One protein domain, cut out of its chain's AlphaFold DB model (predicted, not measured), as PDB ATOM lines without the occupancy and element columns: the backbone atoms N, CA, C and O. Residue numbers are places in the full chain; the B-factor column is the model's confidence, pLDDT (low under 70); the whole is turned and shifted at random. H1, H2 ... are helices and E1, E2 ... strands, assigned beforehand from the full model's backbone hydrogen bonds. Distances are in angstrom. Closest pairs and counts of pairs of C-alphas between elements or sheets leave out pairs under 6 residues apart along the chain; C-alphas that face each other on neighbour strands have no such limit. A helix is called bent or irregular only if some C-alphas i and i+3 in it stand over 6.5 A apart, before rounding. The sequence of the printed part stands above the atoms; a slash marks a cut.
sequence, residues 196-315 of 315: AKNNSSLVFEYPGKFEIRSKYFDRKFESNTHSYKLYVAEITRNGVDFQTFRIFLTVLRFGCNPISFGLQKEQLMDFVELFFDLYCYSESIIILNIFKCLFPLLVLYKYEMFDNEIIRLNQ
ATOM      1  N   ALA A 196      -5.140 -43.977   5.088       77.88
ATOM      2  CA  ALA A 196      -5.651 -43.212   3.968       77.88
ATOM      3  C   ALA A 196      -4.905 -41.875   3.865       77.88
ATOM      4  O   ALA A 196      -4.731 -41.149   4.849       77.88
ATOM      5  N   LYS A 197      -4.460 -41.569   2.647       78.44
ATOM      6  CA  LYS A 197      -3.773 -40.328   2.310       78.44
ATOM      7  C   LYS A 197      -4.765 -39.342   1.710       78.44
ATOM      8  O   LYS A 197      -5.349 -39.621   0.668       78.44
ATOM      9  N   ASN A 198      -4.844 -38.169   2.319       76.94
ATOM     10  CA  ASN A 198      -5.410 -36.976   1.708       76.94
ATOM     11  C   ASN A 198      -4.272 -36.002   1.355       76.94
ATOM     12  O   ASN A 198      -3.127 -36.195   1.770       76.94
ATOM     13  N   ASN A 199      -4.572 -34.943   0.602       74.69
ATOM     14  CA  ASN A 199      -3.558 -33.980   0.148       74.69
ATOM     15  C   ASN A 199      -2.795 -33.298   1.302       74.69
ATOM     16  O   ASN A 199      -1.634 -32.944   1.128       74.69
ATOM     17  N   SER A 200      -3.419 -33.146   2.474       85.19
ATOM     18  CA  SER A 200      -2.847 -32.465   3.647       85.19
ATOM     19  C   SER A 200      -3.057 -33.213   4.969       85.19
ATOM     20  O   SER A 200      -2.728 -32.685   6.036       85.19
ATOM     21  N   SER A 201      -3.597 -34.437   4.925       90.00
ATOM     22  CA  SER A 201      -3.870 -35.220   6.131       90.00
ATOM     23  C   SER A 201      -3.641 -36.722   5.962       90.00
ATOM     24  O   SER A 201      -3.713 -37.278   4.862       90.00
ATOM     25  N   LEU A 202      -3.337 -37.373   7.083       90.94
ATOM     26  CA  LEU A 202      -3.274 -38.823   7.223       90.94
ATOM     27  C   LEU A 202      -4.447 -39.279   8.078       90.94
ATOM     28  O   LEU A 202      -4.599 -38.835   9.214       90.94
ATOM     29  N   VAL A 203      -5.255 -40.189   7.547       89.44
ATOM     30  CA  VAL A 203      -6.408 -40.745   8.252       89.44
ATOM     31  C   VAL A 203      -6.155 -42.215   8.522       89.44
ATOM     32  O   VAL A 203      -5.919 -42.991   7.598       89.44
ATOM     33  N   PHE A 204      -6.227 -42.615   9.783       88.50
ATOM     34  CA  PHE A 204      -6.016 -44.000  10.170       88.50
ATOM     35  C   PHE A 204      -6.940 -44.428  11.299       88.50
ATOM     36  O   PHE A 204      -7.452 -43.641  12.096       88.50
ATOM     37  N   GLU A 205      -7.141 -45.730  11.348       86.81
ATOM     38  CA  GLU A 205      -7.841 -46.410  12.417       86.81
ATOM     39  C   GLU A 205      -6.845 -46.813  13.504       86.81
ATOM     40  O   GLU A 205      -5.854 -47.482  13.215       86.81
ATOM     41  N   TYR A 206      -7.114 -46.445  14.759       86.12
ATOM     42  CA  TYR A 206      -6.239 -46.722  15.900       86.12
ATOM     43  C   TYR A 206      -6.905 -47.660  16.929       86.12
ATOM     44  O   TYR A 206      -7.258 -47.242  18.032       86.12
ATOM     45  N   PRO A 207      -7.133 -48.950  16.599       75.62
ATOM     46  CA  PRO A 207      -7.633 -49.933  17.554       75.62
ATOM     47  C   PRO A 207      -6.505 -50.448  18.461       75.62
ATOM     48  O   PRO A 207      -5.323 -50.305  18.153       75.62
ATOM     49  N   GLY A 208      -6.861 -51.181  19.522       70.62
ATOM     50  CA  GLY A 208      -5.932 -51.856  20.450       70.62
ATOM     51  C   GLY A 208      -4.952 -52.878  19.846       70.62
ATOM     52  O   GLY A 208      -4.232 -53.529  20.587       70.62
ATOM     53  N   LYS A 209      -4.927 -53.046  18.518       72.81
ATOM     54  CA  LYS A 209      -4.130 -54.050  17.787       72.81
ATOM     55  C   LYS A 209      -2.793 -53.523  17.248       72.81
ATOM     56  O   LYS A 209      -2.178 -54.191  16.431       72.81
ATOM     57  N   PHE A 210      -2.408 -52.297  17.586       84.06
ATOM     58  CA  PHE A 210      -1.105 -51.746  17.200       84.06
ATOM     59  C   PHE A 210       0.016 -52.459  17.964       84.06
ATOM     60  O   PHE A 210      -0.109 -52.633  19.177       84.06
ATOM     61  N   GLU A 211       1.092 -52.837  17.269       85.06
ATOM     62  CA  GLU A 211       2.265 -53.470  17.887       85.06
ATOM     63  C   GLU A 211       2.990 -52.530  18.854       85.06
ATOM     64  O   GLU A 211       3.439 -52.953  19.920       85.06
ATOM     65  N   ILE A 212       3.044 -51.237  18.519       86.50
ATOM     66  CA  ILE A 212       3.569 -50.190  19.394       86.50
ATOM     67  C   ILE A 212       2.461 -49.181  19.659       86.50
ATOM     68  O   ILE A 212       1.870 -48.594  18.751       86.50
ATOM     69  N   ARG A 213       2.183 -48.967  20.942       85.75
ATOM     70  CA  ARG A 213       1.088 -48.122  21.412       85.75
ATOM     71  C   ARG A 213       1.597 -46.744  21.814       85.75
ATOM     72  O   ARG A 213       2.514 -46.623  22.624       85.75
ATOM     73  N   SER A 214       0.979 -45.703  21.265       87.44
ATOM     74  CA  SER A 214       1.169 -44.325  21.716       87.44
ATOM     75  C   SER A 214       0.316 -44.052  22.948       87.44
ATOM     76  O   SER A 214      -0.911 -44.149  22.896       87.44
ATOM     77  N   LYS A 215       0.948 -43.605  24.038       86.12
ATOM     78  CA  LYS A 215       0.215 -43.143  25.226       86.12
ATOM     79  C   LYS A 215      -0.643 -41.913  24.928       86.12
ATOM     80  O   LYS A 215      -1.683 -41.734  25.556       86.12
ATOM     81  N   TYR A 216      -0.216 -41.061  23.994       87.88
ATOM     82  CA  TYR A 216      -0.972 -39.872  23.605       87.88
ATOM     83  C   TYR A 216      -2.310 -40.253  22.963       87.88
ATOM     84  O   TYR A 216      -3.361 -39.793  23.413       87.88
ATOM     85  N   PHE A 217      -2.288 -41.121  21.948       87.75
ATOM     86  CA  PHE A 217      -3.516 -41.570  21.293       87.75
ATOM     87  C   PHE A 217      -4.386 -42.411  22.230       87.75
ATOM     88  O   PHE A 217      -5.605 -42.250  22.228       87.75
ATOM     89  N   ASP A 218      -3.773 -43.229  23.090       84.94
ATOM     90  CA  ASP A 218      -4.500 -44.039  24.068       84.94
ATOM     91  C   ASP A 218      -5.323 -43.176  25.040       84.94
ATOM     92  O   ASP A 218      -6.465 -43.512  25.340       84.94
ATOM     93  N   ARG A 219      -4.807 -42.014  25.465       83.44
ATOM     94  CA  ARG A 219      -5.563 -41.066  26.308       83.44
ATOM     95  C   ARG A 219      -6.758 -40.442  25.599       83.44
ATOM     96  O   ARG A 219      -7.730 -40.080  26.255       83.44
ATOM     97  N   LYS A 220      -6.719 -40.286  24.270       79.25
ATOM     98  CA  LYS A 220      -7.854 -39.703  23.537       79.25
ATOM     99  C   LYS A 220      -9.097 -40.577  23.677       79.25
ATOM    100  O   LYS A 220     -10.187 -40.034  23.810       79.25
ATOM    101  N   PHE A 221      -8.932 -41.892  23.789       71.69
ATOM    102  CA  PHE A 221     -10.025 -42.850  23.986       71.69
ATOM    103  C   PHE A 221     -10.890 -42.585  25.214       71.69
ATOM    104  O   PHE A 221     -12.073 -42.913  25.219       71.69
ATOM    105  N   GLU A 222     -10.330 -41.955  26.244       67.19
ATOM    106  CA  GLU A 222     -11.056 -41.638  27.474       67.19
ATOM    107  C   GLU A 222     -12.167 -40.595  27.249       67.19
ATOM    108  O   GLU A 222     -13.050 -40.438  28.089       67.19
ATOM    109  N   SER A 223     -12.174 -39.901  26.102       64.12
ATOM    110  CA  SER A 223     -13.098 -38.793  25.829       64.12
ATOM    111  C   SER A 223     -14.415 -39.171  25.120       64.12
ATOM    112  O   SER A 223     -15.152 -38.284  24.695       64.12
ATOM    113  N   ASN A 224     -14.767 -40.464  25.013       62.91
ATOM    114  CA  ASN A 224     -16.008 -41.001  24.403       62.91
ATOM    115  C   ASN A 224     -16.277 -40.632  22.924       62.91
ATOM    116  O   ASN A 224     -17.287 -41.059  22.352       62.91
ATOM    117  N   THR A 225     -15.398 -39.878  22.263       71.38
ATOM    118  CA  THR A 225     -15.544 -39.548  20.839       71.38
ATOM    119  C   THR A 225     -14.843 -40.598  19.974       71.38
ATOM    120  O   THR A 225     -13.750 -41.051  20.287       71.38
ATOM    121  N   HIS A 226     -15.493 -41.053  18.900       76.81
ATOM    122  CA  HIS A 226     -14.977 -42.141  18.049       76.81
ATOM    123  C   HIS A 226     -14.101 -41.630  16.892       76.81
ATOM    124  O   HIS A 226     -13.548 -42.422  16.129       76.81
ATOM    125  N   SER A 227     -13.962 -40.307  16.757       84.00
ATOM    126  CA  SER A 227     -13.114 -39.675  15.754       84.00
ATOM    127  C   SER A 227     -12.439 -38.426  16.308       84.00
ATOM    128  O   SER A 227     -13.082 -37.637  16.999       84.00
ATOM    129  N   TYR A 228     -11.155 -38.260  15.987       86.25
ATOM    130  CA  TYR A 228     -10.328 -37.133  16.410       86.25
ATOM    131  C   TYR A 228      -9.633 -36.523  15.210       86.25
ATOM    132  O   TYR A 228      -9.004 -37.238  14.434       86.25
ATOM    133  N   LYS A 229      -9.692 -35.199  15.119       89.81
ATOM    134  CA  LYS A 229      -8.827 -34.412  14.248       89.81
ATOM    135  C   LYS A 229      -7.741 -33.790  15.114       89.81
ATOM    136  O   LYS A 229      -8.053 -33.221  16.160       89.81
ATOM    137  N   LEU A 230      -6.490 -33.952  14.710       90.00
ATOM    138  CA  LEU A 230      -5.323 -33.417  15.401       90.00
ATOM    139  C   LEU A 230      -4.418 -32.743  14.379       90.00
ATOM    140  O   LEU A 230      -4.311 -33.208  13.242       90.00
ATOM    141  N   TYR A 231      -3.727 -31.690  14.791       90.56
ATOM    142  CA  TYR A 231      -2.685 -31.089  13.968       90.56
ATOM    143  C   TYR A 231      -1.321 -31.637  14.376       90.56
ATOM    144  O   TYR A 231      -1.038 -31.782  15.562       90.56
ATOM    145  N   VAL A 232      -0.446 -31.913  13.408       90.56
ATOM    146  CA  VAL A 232       0.918 -32.410  13.682       90.56
ATOM    147  C   VAL A 232       1.659 -31.483  14.637       90.56
ATOM    148  O   VAL A 232       2.240 -31.946  15.611       90.56
ATOM    149  N   ALA A 233       1.527 -30.171  14.440       89.06
ATOM    150  CA  ALA A 233       2.118 -29.154  15.307       89.06
ATOM    151  C   ALA A 233       1.619 -29.183  16.770       89.06
ATOM    152  O   ALA A 233       2.244 -28.585  17.638       89.06
ATOM    153  N   GLU A 234       0.494 -29.843  17.070       87.81
ATOM    154  CA  GLU A 234       0.001 -30.027  18.448       87.81
ATOM    155  C   GLU A 234       0.606 -31.256  19.135       87.81
ATOM    156  O   GLU A 234       0.452 -31.439  20.344       87.81
ATOM    157  N   ILE A 235       1.234 -32.127  18.351       88.25
ATOM    158  CA  ILE A 235       1.752 -33.419  18.784       88.25
ATOM    159  C   ILE A 235       3.279 -33.395  18.800       88.25
ATOM    160  O   ILE A 235       3.882 -33.944  19.715       88.25
ATOM    161  N   THR A 236       3.887 -32.770  17.794       86.75
ATOM    162  CA  THR A 236       5.332 -32.776  17.571       86.75
ATOM    163  C   THR A 236       5.945 -31.429  17.905       86.75
ATOM    164  O   THR A 236       5.392 -30.402  17.505       86.75
ATOM    165  N   ARG A 237       7.105 -31.415  18.562       79.81
ATOM    166  CA  ARG A 237       7.779 -30.166  18.957       79.81
ATOM    167  C   ARG A 237       8.417 -29.424  17.790       79.81
ATOM    168  O   ARG A 237       8.251 -28.213  17.688       79.81
ATOM    169  N   ASN A 238       9.113 -30.148  16.920       78.69
ATOM    170  CA  ASN A 238       9.921 -29.560  15.845       78.69
ATOM    171  C   ASN A 238       9.235 -29.608  14.471       78.69
ATOM    172  O   ASN A 238       9.811 -29.185  13.471       78.69
ATOM    173  N   GLY A 239       7.981 -30.071  14.427       82.19
ATOM    174  CA  GLY A 239       7.318 -30.422  13.178       82.19
ATOM    175  C   GLY A 239       7.907 -31.700  12.583       82.19
ATOM    176  O   GLY A 239       8.951 -32.187  13.002       82.19
ATOM    177  N   VAL A 240       7.200 -32.280  11.624       90.19
ATOM    178  CA  VAL A 240       7.670 -33.460  10.899       90.19
ATOM    179  C   VAL A 240       6.952 -33.540   9.568       90.19
ATOM    180  O   VAL A 240       5.771 -33.190   9.458       90.19
ATOM    181  N   ASP A 241       7.671 -33.975   8.539       90.31
ATOM    182  CA  ASP A 241       7.094 -34.074   7.212       90.31
ATOM    183  C   ASP A 241       6.067 -35.210   7.107       90.31
ATOM    184  O   ASP A 241       6.037 -36.180   7.877       90.31
ATOM    185  N   PHE A 242       5.216 -35.074   6.093       89.38
ATOM    186  CA  PHE A 242       4.132 -36.000   5.805       89.38
ATOM    187  C   PHE A 242       4.602 -37.450   5.671       89.38
ATOM    188  O   PHE A 242       3.935 -38.366   6.156       89.38
ATOM    189  N   GLN A 243       5.731 -37.673   4.995       89.00
ATOM    190  CA  GLN A 243       6.208 -39.020   4.736       89.00
ATOM    191  C   GLN A 243       6.790 -39.655   5.995       89.00
ATOM    192  O   GLN A 243       6.467 -40.800   6.305       89.00
ATOM    193  N   THR A 244       7.590 -38.909   6.752       92.00
ATOM    194  CA  THR A 244       8.196 -39.406   7.994       92.00
ATOM    195  C   THR A 244       7.133 -39.821   9.006       92.00
ATOM    196  O   THR A 244       7.180 -40.932   9.538       92.00
ATOM    197  N   PHE A 245       6.103 -38.993   9.207       93.06
ATOM    198  CA  PHE A 245       4.998 -39.346  10.101       93.06
ATOM    199  C   PHE A 245       4.203 -40.554   9.589       93.06
ATOM    200  O   PHE A 245       3.755 -41.394  10.371       93.06
ATOM    201  N   ARG A 246       4.028 -40.682   8.269       90.62
ATOM    202  CA  ARG A 246       3.352 -41.845   7.682       90.62
ATOM    203  C   ARG A 246       4.129 -43.132   7.943       90.62
ATOM    204  O   ARG A 246       3.523 -44.099   8.397       90.62
ATOM    205  N   ILE A 247       5.444 -43.134   7.709       91.19
ATOM    206  CA  ILE A 247       6.316 -44.271   8.038       91.19
ATOM    207  C   ILE A 247       6.188 -44.596   9.527       91.19
ATOM    208  O   ILE A 247       6.026 -45.757   9.894       91.19
ATOM    209  N   PHE A 248       6.180 -43.575  10.384       91.69
ATOM    210  CA  PHE A 248       6.020 -43.749  11.824       91.69
ATOM    211  C   PHE A 248       4.703 -44.441  12.189       91.69
ATOM    212  O   PHE A 248       4.717 -45.419  12.934       91.69
ATOM    213  N   LEU A 249       3.572 -44.028  11.612       91.44
ATOM    214  CA  LEU A 249       2.287 -44.706  11.818       91.44
ATOM    215  C   LEU A 249       2.311 -46.168  11.356       91.44
ATOM    216  O   LEU A 249       1.739 -47.031  12.026       91.44
ATOM    217  N   THR A 250       2.981 -46.466  10.240       88.69
ATOM    218  CA  THR A 250       3.161 -47.845   9.768       88.69
ATOM    219  C   THR A 250       3.971 -48.666  10.770       88.69
ATOM    220  O   THR A 250       3.562 -49.772  11.123       88.69
ATOM    221  N   VAL A 251       5.065 -48.109  11.294       88.44
ATOM    222  CA  VAL A 251       5.882 -48.764  12.322       88.44
ATOM    223  C   VAL A 251       5.096 -48.970  13.611       88.44
ATOM    224  O   VAL A 251       5.153 -50.056  14.183       88.44
ATOM    225  N   LEU A 252       4.292 -47.995  14.045       88.75
ATOM    226  CA  LEU A 252       3.424 -48.188  15.204       88.75
ATOM    227  C   LEU A 252       2.436 -49.343  14.991       88.75
ATOM    228  O   LEU A 252       2.155 -50.116  15.910       88.75
ATOM    229  N   ARG A 253       1.893 -49.462  13.775       86.38
ATOM    230  CA  ARG A 253       0.879 -50.462  13.442       86.38
ATOM    231  C   ARG A 253       1.444 -51.877  13.386       86.38
ATOM    232  O   ARG A 253       0.792 -52.772  13.921       86.38
ATOM    233  N   PHE A 254       2.594 -52.055  12.740       84.81
ATOM    234  CA  PHE A 254       3.118 -53.362  12.323       84.81
ATOM    235  C   PHE A 254       4.515 -53.695  12.870       84.81
ATOM    236  O   PHE A 254       5.101 -54.679  12.432       84.81
ATOM    237  N   GLY A 255       5.100 -52.843  13.721       83.50
ATOM    238  CA  GLY A 255       6.422 -53.070  14.328       83.50
ATOM    239  C   GLY A 255       7.553 -53.303  13.322       83.50
ATOM    240  O   GLY A 255       8.542 -53.973  13.613       83.50
ATOM    241  N   CYS A 256       7.393 -52.781  12.110       84.81
ATOM    242  CA  CYS A 256       8.226 -53.096  10.962       84.81
ATOM    243  C   CYS A 256       9.488 -52.222  10.880       84.81
ATOM    244  O   CYS A 256       9.572 -51.156  11.491       84.81
ATOM    245  N   ASN A 257      10.469 -52.654  10.080       86.19
ATOM    246  CA  ASN A 257      11.689 -51.884   9.839       86.19
ATOM    247  C   ASN A 257      11.365 -50.580   9.075       86.19
ATOM    248  O   ASN A 257      10.937 -50.661   7.923       86.19
ATOM    249  N   PRO A 258      11.612 -49.387   9.649       86.56
ATOM    250  CA  PRO A 258      11.334 -48.113   8.982       86.56
ATOM    251  C   PRO A 258      12.140 -47.888   7.695       86.56
ATOM    252  O   PRO A 258      11.645 -47.250   6.768       86.56
ATOM    253  N   ILE A 259      13.354 -48.441   7.593       87.06
ATOM    254  CA  ILE A 259      14.211 -48.299   6.403       87.06
ATOM    255  C   ILE A 259      13.551 -48.941   5.183       87.06
ATOM    256  O   ILE A 259      13.632 -48.412   4.076       87.06
ATOM    257  N   SER A 260      12.822 -50.041   5.386       85.44
ATOM    258  CA  SER A 260      12.084 -50.728   4.322       85.44
ATOM    259  C   SER A 260      10.977 -49.866   3.703       85.44
ATOM    260  O   SER A 260      10.536 -50.158   2.597       85.44
ATOM    261  N   PHE A 261      10.565 -48.784   4.371       84.19
ATOM    262  CA  PHE A 261       9.584 -47.818   3.862       84.19
ATOM    263  C   PHE A 261      10.227 -46.538   3.322       84.19
ATOM    264  O   PHE A 261       9.535 -45.548   3.083       84.19
ATOM    265  N   GLY A 262      11.544 -46.568   3.107       86.50
ATOM    266  CA  GLY A 262      12.291 -45.464   2.525       86.50
ATOM    267  C   GLY A 262      12.547 -44.321   3.497       86.50
ATOM    268  O   GLY A 262      12.646 -43.186   3.039       86.50
ATOM    269  N   LEU A 263      12.644 -44.597   4.807       88.62
ATOM    270  CA  LEU A 263      13.111 -43.598   5.768       88.62
ATOM    271  C   LEU A 263      14.508 -43.125   5.352       88.62
ATOM    272  O   LEU A 263      15.456 -43.915   5.332       88.62
ATOM    273  N   GLN A 264      14.612 -41.847   4.999       88.19
ATOM    274  CA  GLN A 264      15.870 -41.246   4.577       88.19
ATOM    275  C   GLN A 264      16.705 -40.833   5.788       88.19
ATOM    276  O   GLN A 264      16.211 -40.721   6.913       88.19
ATOM    277  N   LYS A 265      17.997 -40.601   5.561       83.75
ATOM    278  CA  LYS A 265      18.927 -40.239   6.631       83.75
ATOM    279  C   LYS A 265      18.537 -38.918   7.294       83.75
ATOM    280  O   LYS A 265      18.606 -38.792   8.512       83.75
ATOM    281  N   GLU A 266      18.106 -37.958   6.490       86.25
ATOM    282  CA  GLU A 266      17.714 -36.610   6.896       86.25
ATOM    283  C   GLU A 266      16.474 -36.636   7.800       86.25
ATOM    284  O   GLU A 266      16.326 -35.793   8.673       86.25
ATOM    285  N   GLN A 267      15.625 -37.652   7.633       88.75
ATOM    286  CA  GLN A 267      14.380 -37.857   8.376       88.75
ATOM    287  C   GLN A 267      14.582 -38.619   9.694       88.75
ATOM    288  O   GLN A 267      13.645 -38.779  10.479       88.75
ATOM    289  N   LEU A 268      15.791 -39.136   9.940       85.44
ATOM    290  CA  LEU A 268      16.072 -40.040  11.053       85.44
ATOM    291  C   LEU A 268      15.775 -39.406  12.414       85.44
ATOM    292  O   LEU A 268      15.190 -40.061  13.275       85.44
ATOM    293  N   MET A 269      16.206 -38.161  12.618       84.56
ATOM    294  CA  MET A 269      16.069 -37.502  13.917       84.56
ATOM    295  C   MET A 269      14.607 -37.193  14.228       84.56
ATOM    296  O   MET A 269      14.153 -37.547  15.313       84.56
ATOM    297  N   ASP A 270      13.857 -36.667  13.257       88.44
ATOM    298  CA  ASP A 270      12.414 -36.428  13.382       88.44
ATOM    299  C   ASP A 270      11.665 -37.738  13.677       88.44
ATOM    300  O   ASP A 270      10.788 -37.800  14.539       88.44
ATOM    301  N   PHE A 271      12.053 -38.828  13.008       89.50
ATOM    302  CA  PHE A 271      11.479 -40.152  13.232       89.50
ATOM    303  C   PHE A 271      11.738 -40.683  14.649       89.50
ATOM    304  O   PHE A 271      10.848 -41.267  15.269       89.50
ATOM    305  N   VAL A 272      12.950 -40.494  15.177       84.88
ATOM    306  CA  VAL A 272      13.292 -40.881  16.553       84.88
ATOM    307  C   VAL A 272      12.555 -39.993  17.554       84.88
ATOM    308  O   VAL A 272      11.991 -40.513  18.515       84.88
ATOM    309  N   GLU A 273      12.505 -38.681  17.327       85.56
ATOM    310  CA  GLU A 273      11.808 -37.726  18.193       85.56
ATOM    311  C   GLU A 273      10.309 -38.026  18.285       85.56
ATOM    312  O   GLU A 273       9.746 -37.968  19.378       85.56
ATOM    313  N   LEU A 274       9.678 -38.487  17.197       89.38
ATOM    314  CA  LEU A 274       8.282 -38.927  17.210       89.38
ATOM    315  C   LEU A 274       7.991 -40.012  18.257       89.38
ATOM    316  O   LEU A 274       6.927 -39.981  18.881       89.38
ATOM    317  N   PHE A 275       8.922 -40.942  18.510       85.31
ATOM    318  CA  PHE A 275       8.748 -41.919  19.592       85.31
ATOM    319  C   PHE A 275       8.691 -41.244  20.968       85.31
ATOM    320  O   PHE A 275       7.921 -41.669  21.831       85.31
ATOM    321  N   PHE A 276       9.463 -40.178  21.180       84.50
ATOM    322  CA  PHE A 276       9.448 -39.410  22.425       84.50
ATOM    323  C   PHE A 276       8.201 -38.533  22.544       84.50
ATOM    324  O   PHE A 276       7.516 -38.608  23.565       84.50
ATOM    325  N   ASP A 277       7.883 -37.751  21.513       86.38
ATOM    326  CA  ASP A 277       6.765 -36.799  21.503       86.38
ATOM    327  C   ASP A 277       5.417 -37.498  21.721       86.38
ATOM    328  O   ASP A 277       4.583 -37.061  22.519       86.38
ATOM    329  N   LEU A 278       5.231 -38.664  21.097       88.06
ATOM    330  CA  LEU A 278       4.033 -39.485  21.269       88.06
ATOM    331  C   LEU A 278       4.123 -40.477  22.442       88.06
ATOM    332  O   LEU A 278       3.195 -41.276  22.642       88.06
ATOM    333  N   TYR A 279       5.198 -40.406  23.240       78.81
ATOM    334  CA  TYR A 279       5.509 -41.300  24.363       78.81
ATOM    335  C   TYR A 279       5.331 -42.786  24.002       78.81
ATOM    336  O   TYR A 279       4.779 -43.581  24.774       78.81
ATOM    337  N   CYS A 280       5.769 -43.146  22.800       78.62
ATOM    338  CA  CYS A 280       5.698 -44.476  22.222       78.62
ATOM    339  C   CYS A 280       6.881 -45.312  22.711       78.62
ATOM    340  O   CYS A 280       7.978 -45.234  22.174       78.62
ATOM    341  N   TYR A 281       6.647 -46.150  23.715       68.69
ATOM    342  CA  TYR A 281       7.614 -47.150  24.158       68.69
ATOM    343  C   TYR A 281       6.862 -48.440  24.447       68.69
ATOM    344  O   TYR A 281       6.052 -48.485  25.373       68.69
ATOM    345  N   SER A 282       7.096 -49.476  23.639       65.31
ATOM    346  CA  SER A 282       6.588 -50.819  23.920       65.31
ATOM    347  C   SER A 282       7.674 -51.655  24.581       65.31
ATOM    348  O   SER A 282       8.795 -51.724  24.074       65.31
ATOM    349  N   GLU A 283       7.327 -52.356  25.654       56.53
ATOM    350  CA  GLU A 283       8.167 -53.407  26.225       56.53
ATOM    351  C   GLU A 283       8.104 -54.632  25.311       56.53
ATOM    352  O   GLU A 283       7.220 -55.475  25.422       56.53
ATOM    353  N   SER A 284       8.981 -54.686  24.311       57.84
ATOM    354  CA  SER A 284       9.038 -55.812  23.385       57.84
ATOM    355  C   SER A 284      10.339 -55.813  22.592       57.84
ATOM    356  O   SER A 284      10.941 -54.769  22.331       57.84
ATOM    357  N   ILE A 285      10.711 -57.005  22.123       76.44
ATOM    358  CA  ILE A 285      11.725 -57.242  21.092       76.44
ATOM    359  C   ILE A 285      11.527 -56.354  19.849       76.44
ATOM    360  O   ILE A 285      12.492 -56.055  19.153       76.44
ATOM    361  N   ILE A 286      10.300 -55.878  19.603       79.50
ATOM    362  CA  ILE A 286       9.948 -54.984  18.492       79.50
ATOM    363  C   ILE A 286      10.784 -53.693  18.515       79.50
ATOM    364  O   ILE A 286      11.430 -53.372  17.520       79.50
ATOM    365  N   ILE A 287      10.850 -52.979  19.648       79.69
ATOM    366  CA  ILE A 287      11.636 -51.733  19.748       79.69
ATOM    367  C   ILE A 287      13.130 -52.017  19.586       79.69
ATOM    368  O   ILE A 287      13.819 -51.281  18.884       79.69
ATOM    369  N   LEU A 288      13.633 -53.115  20.164       76.75
ATOM    370  CA  LEU A 288      15.024 -53.538  19.976       76.75
ATOM    371  C   LEU A 288      15.335 -53.780  18.490       76.75
ATOM    372  O   LEU A 288      16.383 -53.362  18.003       76.75
ATOM    373  N   ASN A 289      14.431 -54.440  17.768       78.50
ATOM    374  CA  ASN A 289      14.589 -54.708  16.343       78.50
ATOM    375  C   ASN A 289      14.567 -53.414  15.524       78.50
ATOM    376  O   ASN A 289      15.432 -53.232  14.673       78.50
ATOM    377  N   ILE A 290      13.662 -52.482  15.836       84.56
ATOM    378  CA  ILE A 290      13.643 -51.151  15.211       84.56
ATOM    379  C   ILE A 290      14.966 -50.422  15.462       84.56
ATOM    380  O   ILE A 290      15.569 -49.920  14.516       84.56
ATOM    381  N   PHE A 291      15.478 -50.421  16.697       80.06
ATOM    382  CA  PHE A 291      16.771 -49.808  17.011       80.06
ATOM    383  C   PHE A 291      17.928 -50.457  16.256       80.06
ATOM    384  O   PHE A 291      18.770 -49.739  15.725       80.06
ATOM    385  N   LYS A 292      17.969 -51.790  16.156       78.00
ATOM    386  CA  LYS A 292      18.981 -52.496  15.353       78.00
ATOM    387  C   LYS A 292      18.934 -52.070  13.888       78.00
ATOM    388  O   LYS A 292      19.984 -51.864  13.290       78.00
ATOM    389  N   CYS A 293      17.737 -51.906  13.329       79.88
ATOM    390  CA  CYS A 293      17.571 -51.422  11.965       79.88
ATOM    391  C   CYS A 293      18.037 -49.970  11.809       79.88
ATOM    392  O   CYS A 293      18.684 -49.656  10.820       79.88
ATOM    393  N   LEU A 294      17.753 -49.099  12.778       79.75
ATOM    394  CA  LEU A 294      18.136 -47.683  12.737       79.75
ATOM    395  C   LEU A 294      19.604 -47.426  13.100       79.75
ATOM    396  O   LEU A 294      20.142 -46.374  12.762       79.75
ATOM    397  N   PHE A 295      20.270 -48.363  13.776       75.94
ATOM    398  CA  PHE A 295      21.631 -48.186  14.283       75.94
ATOM    399  C   PHE A 295      22.648 -47.768  13.204       75.94
ATOM    400  O   PHE A 295      23.372 -46.802  13.442       75.94
ATOM    401  N   PRO A 296      22.688 -48.381  12.002       73.81
ATOM    402  CA  PRO A 296      23.587 -47.934  10.939       73.81
ATOM    403  C   PRO A 296      23.353 -46.476  10.521       73.81
ATOM    404  O   PRO A 296      24.311 -45.734  10.309       73.81
ATOM    405  N   LEU A 297      22.088 -46.040  10.456       74.31
ATOM    406  CA  LEU A 297      21.737 -44.653  10.140       74.31
ATOM    407  C   LEU A 297      22.179 -43.696  11.253       74.31
ATOM    408  O   LEU A 297      22.715 -42.633  10.955       74.31
ATOM    409  N   LEU A 298      22.023 -44.087  12.522       74.44
ATOM    410  CA  LEU A 298      22.479 -43.298  13.674       74.44
ATOM    411  C   LEU A 298      24.002 -43.132  13.686       74.44
ATOM    412  O   LEU A 298      24.506 -42.040  13.948       74.44
ATOM    413  N   VAL A 299      24.738 -44.198  13.368       70.31
ATOM    414  CA  VAL A 299      26.200 -44.158  13.250       70.31
ATOM    415  C   VAL A 299      26.618 -43.222  12.115       70.31
ATOM    416  O   VAL A 299      27.437 -42.330  12.330       70.31
ATOM    417  N   LEU A 300      26.011 -43.358  10.934       72.88
ATOM    418  CA  LEU A 300      26.292 -42.494   9.785       72.88
ATOM    419  C   LEU A 300      25.944 -41.021  10.065       72.88
ATOM    420  O   LEU A 300      26.646 -40.113   9.623       72.88
ATOM    421  N   TYR A 301      24.853 -40.767  10.790       70.56
ATOM    422  CA  TYR A 301      24.461 -39.425  11.220       70.56
ATOM    423  C   TYR A 301      25.499 -38.814  12.169       70.56
ATOM    424  O   TYR A 301      25.922 -37.675  11.982       70.56
ATOM    425  N   LYS A 302      25.969 -39.600  13.144       67.44
ATOM    426  CA  LYS A 302      27.006 -39.187  14.093       67.44
ATOM    427  C   LYS A 302      28.317 -38.819  13.389       67.44
ATOM    428  O   LYS A 302      28.887 -37.785  13.714       67.44
ATOM    429  N   TYR A 303      28.787 -39.624  12.434       72.88
ATOM    430  CA  TYR A 303      30.035 -39.335  11.711       72.88
ATOM    431  C   TYR A 303      29.973 -38.023  10.918       72.88
ATOM    432  O   TYR A 303      30.871 -37.199  11.047       72.88
ATOM    433  N   GLU A 304      28.887 -37.770  10.186       69.56
ATOM    434  CA  GLU A 304      28.748 -36.510   9.442       69.56
ATOM    435  C   GLU A 304      28.633 -35.276  10.343       69.56
ATOM    436  O   GLU A 304      29.084 -34.198   9.961       69.56
ATOM    437  N   MET A 305      28.051 -35.400  11.540       64.12
ATOM    438  CA  MET A 305      28.070 -34.305  12.518       64.12
ATOM    439  C   MET A 305      29.514 -33.929  12.886       64.12
ATOM    440  O   MET A 305      29.854 -32.748  12.863       64.12
ATOM    441  N   PHE A 306      30.377 -34.918  13.142       61.78
ATOM    442  CA  PHE A 306      31.785 -34.671  13.465       61.78
ATOM    443  C   PHE A 306      32.586 -34.125  12.283       61.78
ATOM    444  O   PHE A 306      33.359 -33.186  12.464       61.78
ATOM    445  N   ASP A 307      32.381 -34.649  11.074       61.19
ATOM    446  CA  ASP A 307      33.069 -34.139   9.883       61.19
ATOM    447  C   ASP A 307      32.698 -32.670   9.613       61.19
ATOM    448  O   ASP A 307      33.564 -31.840   9.330       61.19
ATOM    449  N   ASN A 308      31.423 -32.310   9.785       60.94
ATOM    450  CA  ASN A 308      30.958 -30.931   9.636       60.94
ATOM    451  C   ASN A 308      31.489 -29.992  10.736       60.94
ATOM    452  O   ASN A 308      31.781 -28.828  10.454       60.94
ATOM    453  N   GLU A 309      31.638 -30.467  11.976       59.69
ATOM    454  CA  GLU A 309      32.261 -29.695  13.060       59.69
ATOM    455  C   GLU A 309      33.758 -29.461  12.820       59.69
ATOM    456  O   GLU A 309      34.237 -28.339  12.989       59.69
ATOM    457  N   ILE A 310      34.490 -30.477  12.354       58.09
ATOM    458  CA  ILE A 310      35.918 -30.355  12.024       58.09
ATOM    459  C   ILE A 310      36.126 -29.378  10.860       58.09
ATOM    460  O   ILE A 310      37.052 -28.569  10.899       58.09
ATOM    461  N   ILE A 311      35.267 -29.399   9.838       57.00
ATOM    462  CA  ILE A 311      35.341 -28.436   8.728       57.00
ATOM    463  C   ILE A 311      35.077 -27.007   9.222       57.00
ATOM    464  O   ILE A 311      35.792 -26.091   8.823       57.00
ATOM    465  N   ARG A 312      34.104 -26.800  10.120       51.41
ATOM    466  CA  ARG A 312      33.797 -25.473  10.688       51.41
ATOM    467  C   ARG A 312      34.888 -24.925  11.607       51.41
ATOM    468  O   ARG A 312      35.048 -23.715  11.672       51.41
ATOM    469  N   LEU A 313      35.623 -25.784  12.311       54.50
ATOM    470  CA  LEU A 313      36.746 -25.374  13.166       54.50
ATOM    471  C   LEU A 313      38.010 -25.005  12.371       54.50
ATOM    472  O   LEU A 313      38.914 -24.386  12.926       54.50
ATOM    473  N   ASN A 314      38.075 -25.383  11.091       51.31
ATOM    474  CA  ASN A 314      39.212 -25.136  10.204       51.31
ATOM    475  C   ASN A 314      38.967 -24.007   9.175       51.31
ATOM    476  O   ASN A 314      39.785 -23.836   8.268       51.31
ATOM    477  N   GLN A 315      37.864 -23.255   9.294       46.94
ATOM    478  CA  GLN A 315      37.544 -22.055   8.499       46.94
ATOM    479  C   GLN A 315      37.690 -20.786   9.338       46.94
ATOM    480  O   GLN A 315      38.157 -19.773   8.773       46.94
TER     481      GLN A 315
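What this domain is: This is residues 196 to 315 of the 315 residues of an uncharacterized protein of Hamiltosporidium tvaerminnensis (UniProt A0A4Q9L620). Helices H3 and H5 meet at a steep angle in the core of a small helical body, with E1, E2 and H1 making one end of it. At the other end the long, bent helix H6 runs outward, and residues 302 to 315 stick out as a free arm. The printed part has 120 residues, mostly helix, in the order E1 H1 E2 H2 H3 H4 H5 H6. It is only just compact, close to loose, with a radius of gyration of the C-alphas of 16.3 A and spans of 59 by 31 by 23 A.

How they stand to each other: E1, residues 201 to 205, and E2, residues 227 to 231, are near each other but pair with no named strand. H1, residues 215 to 223, touches no helix; its closest C-alpha to E2 is that of Lys 220, 8.0 A from Tyr 228. H2, residues 232 to 235, is close to but not clearly touching H5, residues 268 to 277, the closest C-alphas being Ile 235 and Asp 277, 6.6 A. H3, residues 242 to 254, touches H5 with residues 244 to 248 alone, closest at the C-alphas of Thr 244 and Phe 271, 6.2 A, at a steep tilt of 61 degrees, the same way. With residues 247 to 251 alone H3 touches H4, residues 258 to 261, closest at the C-alphas of Ile 247 and Phe 261, 6.4 A. H6, residues 285 to 313, was assigned as one helix by its hydrogen bonds but is bent, with C-alphas 293 and 296 7.0 A apart; its arms H6a and H6b stand at a steep tilt of 44 degrees. H4 and H6a only just touch, with 3 pairs of C-alphas within 8 A, the closest Ile 259 and Cys 293, 7.2 A. Every O i to N i+4 pair is within hydrogen-bond range in H3, H6a and H6b, against 4 of 6 in H5 and 1 of 5 in H1, where 5 of 6 O i to N i+3 pairs are; H2 and H4 are too short for an i+4 pair.

Where its parts are: E1 begins at C-alpha 201 (-3.870, -35.220, 6.131). H3 measures 18.6 A from first to last C-alpha. H6a, residues 285 to 293, measures 12.3 A, and H6b, residues 296 to 313, 26.2 A, ending at C-alpha 313 (36.746, -25.374, 13.166).

The domain as a whole: The C-alphas farthest apart, of Asn 224 and Asn 314, are 59.2 A apart. The printed part has no cut and no long link. Residues 222 to 224, 281 to 284, 302 and 304 to 315 have pLDDT under 70.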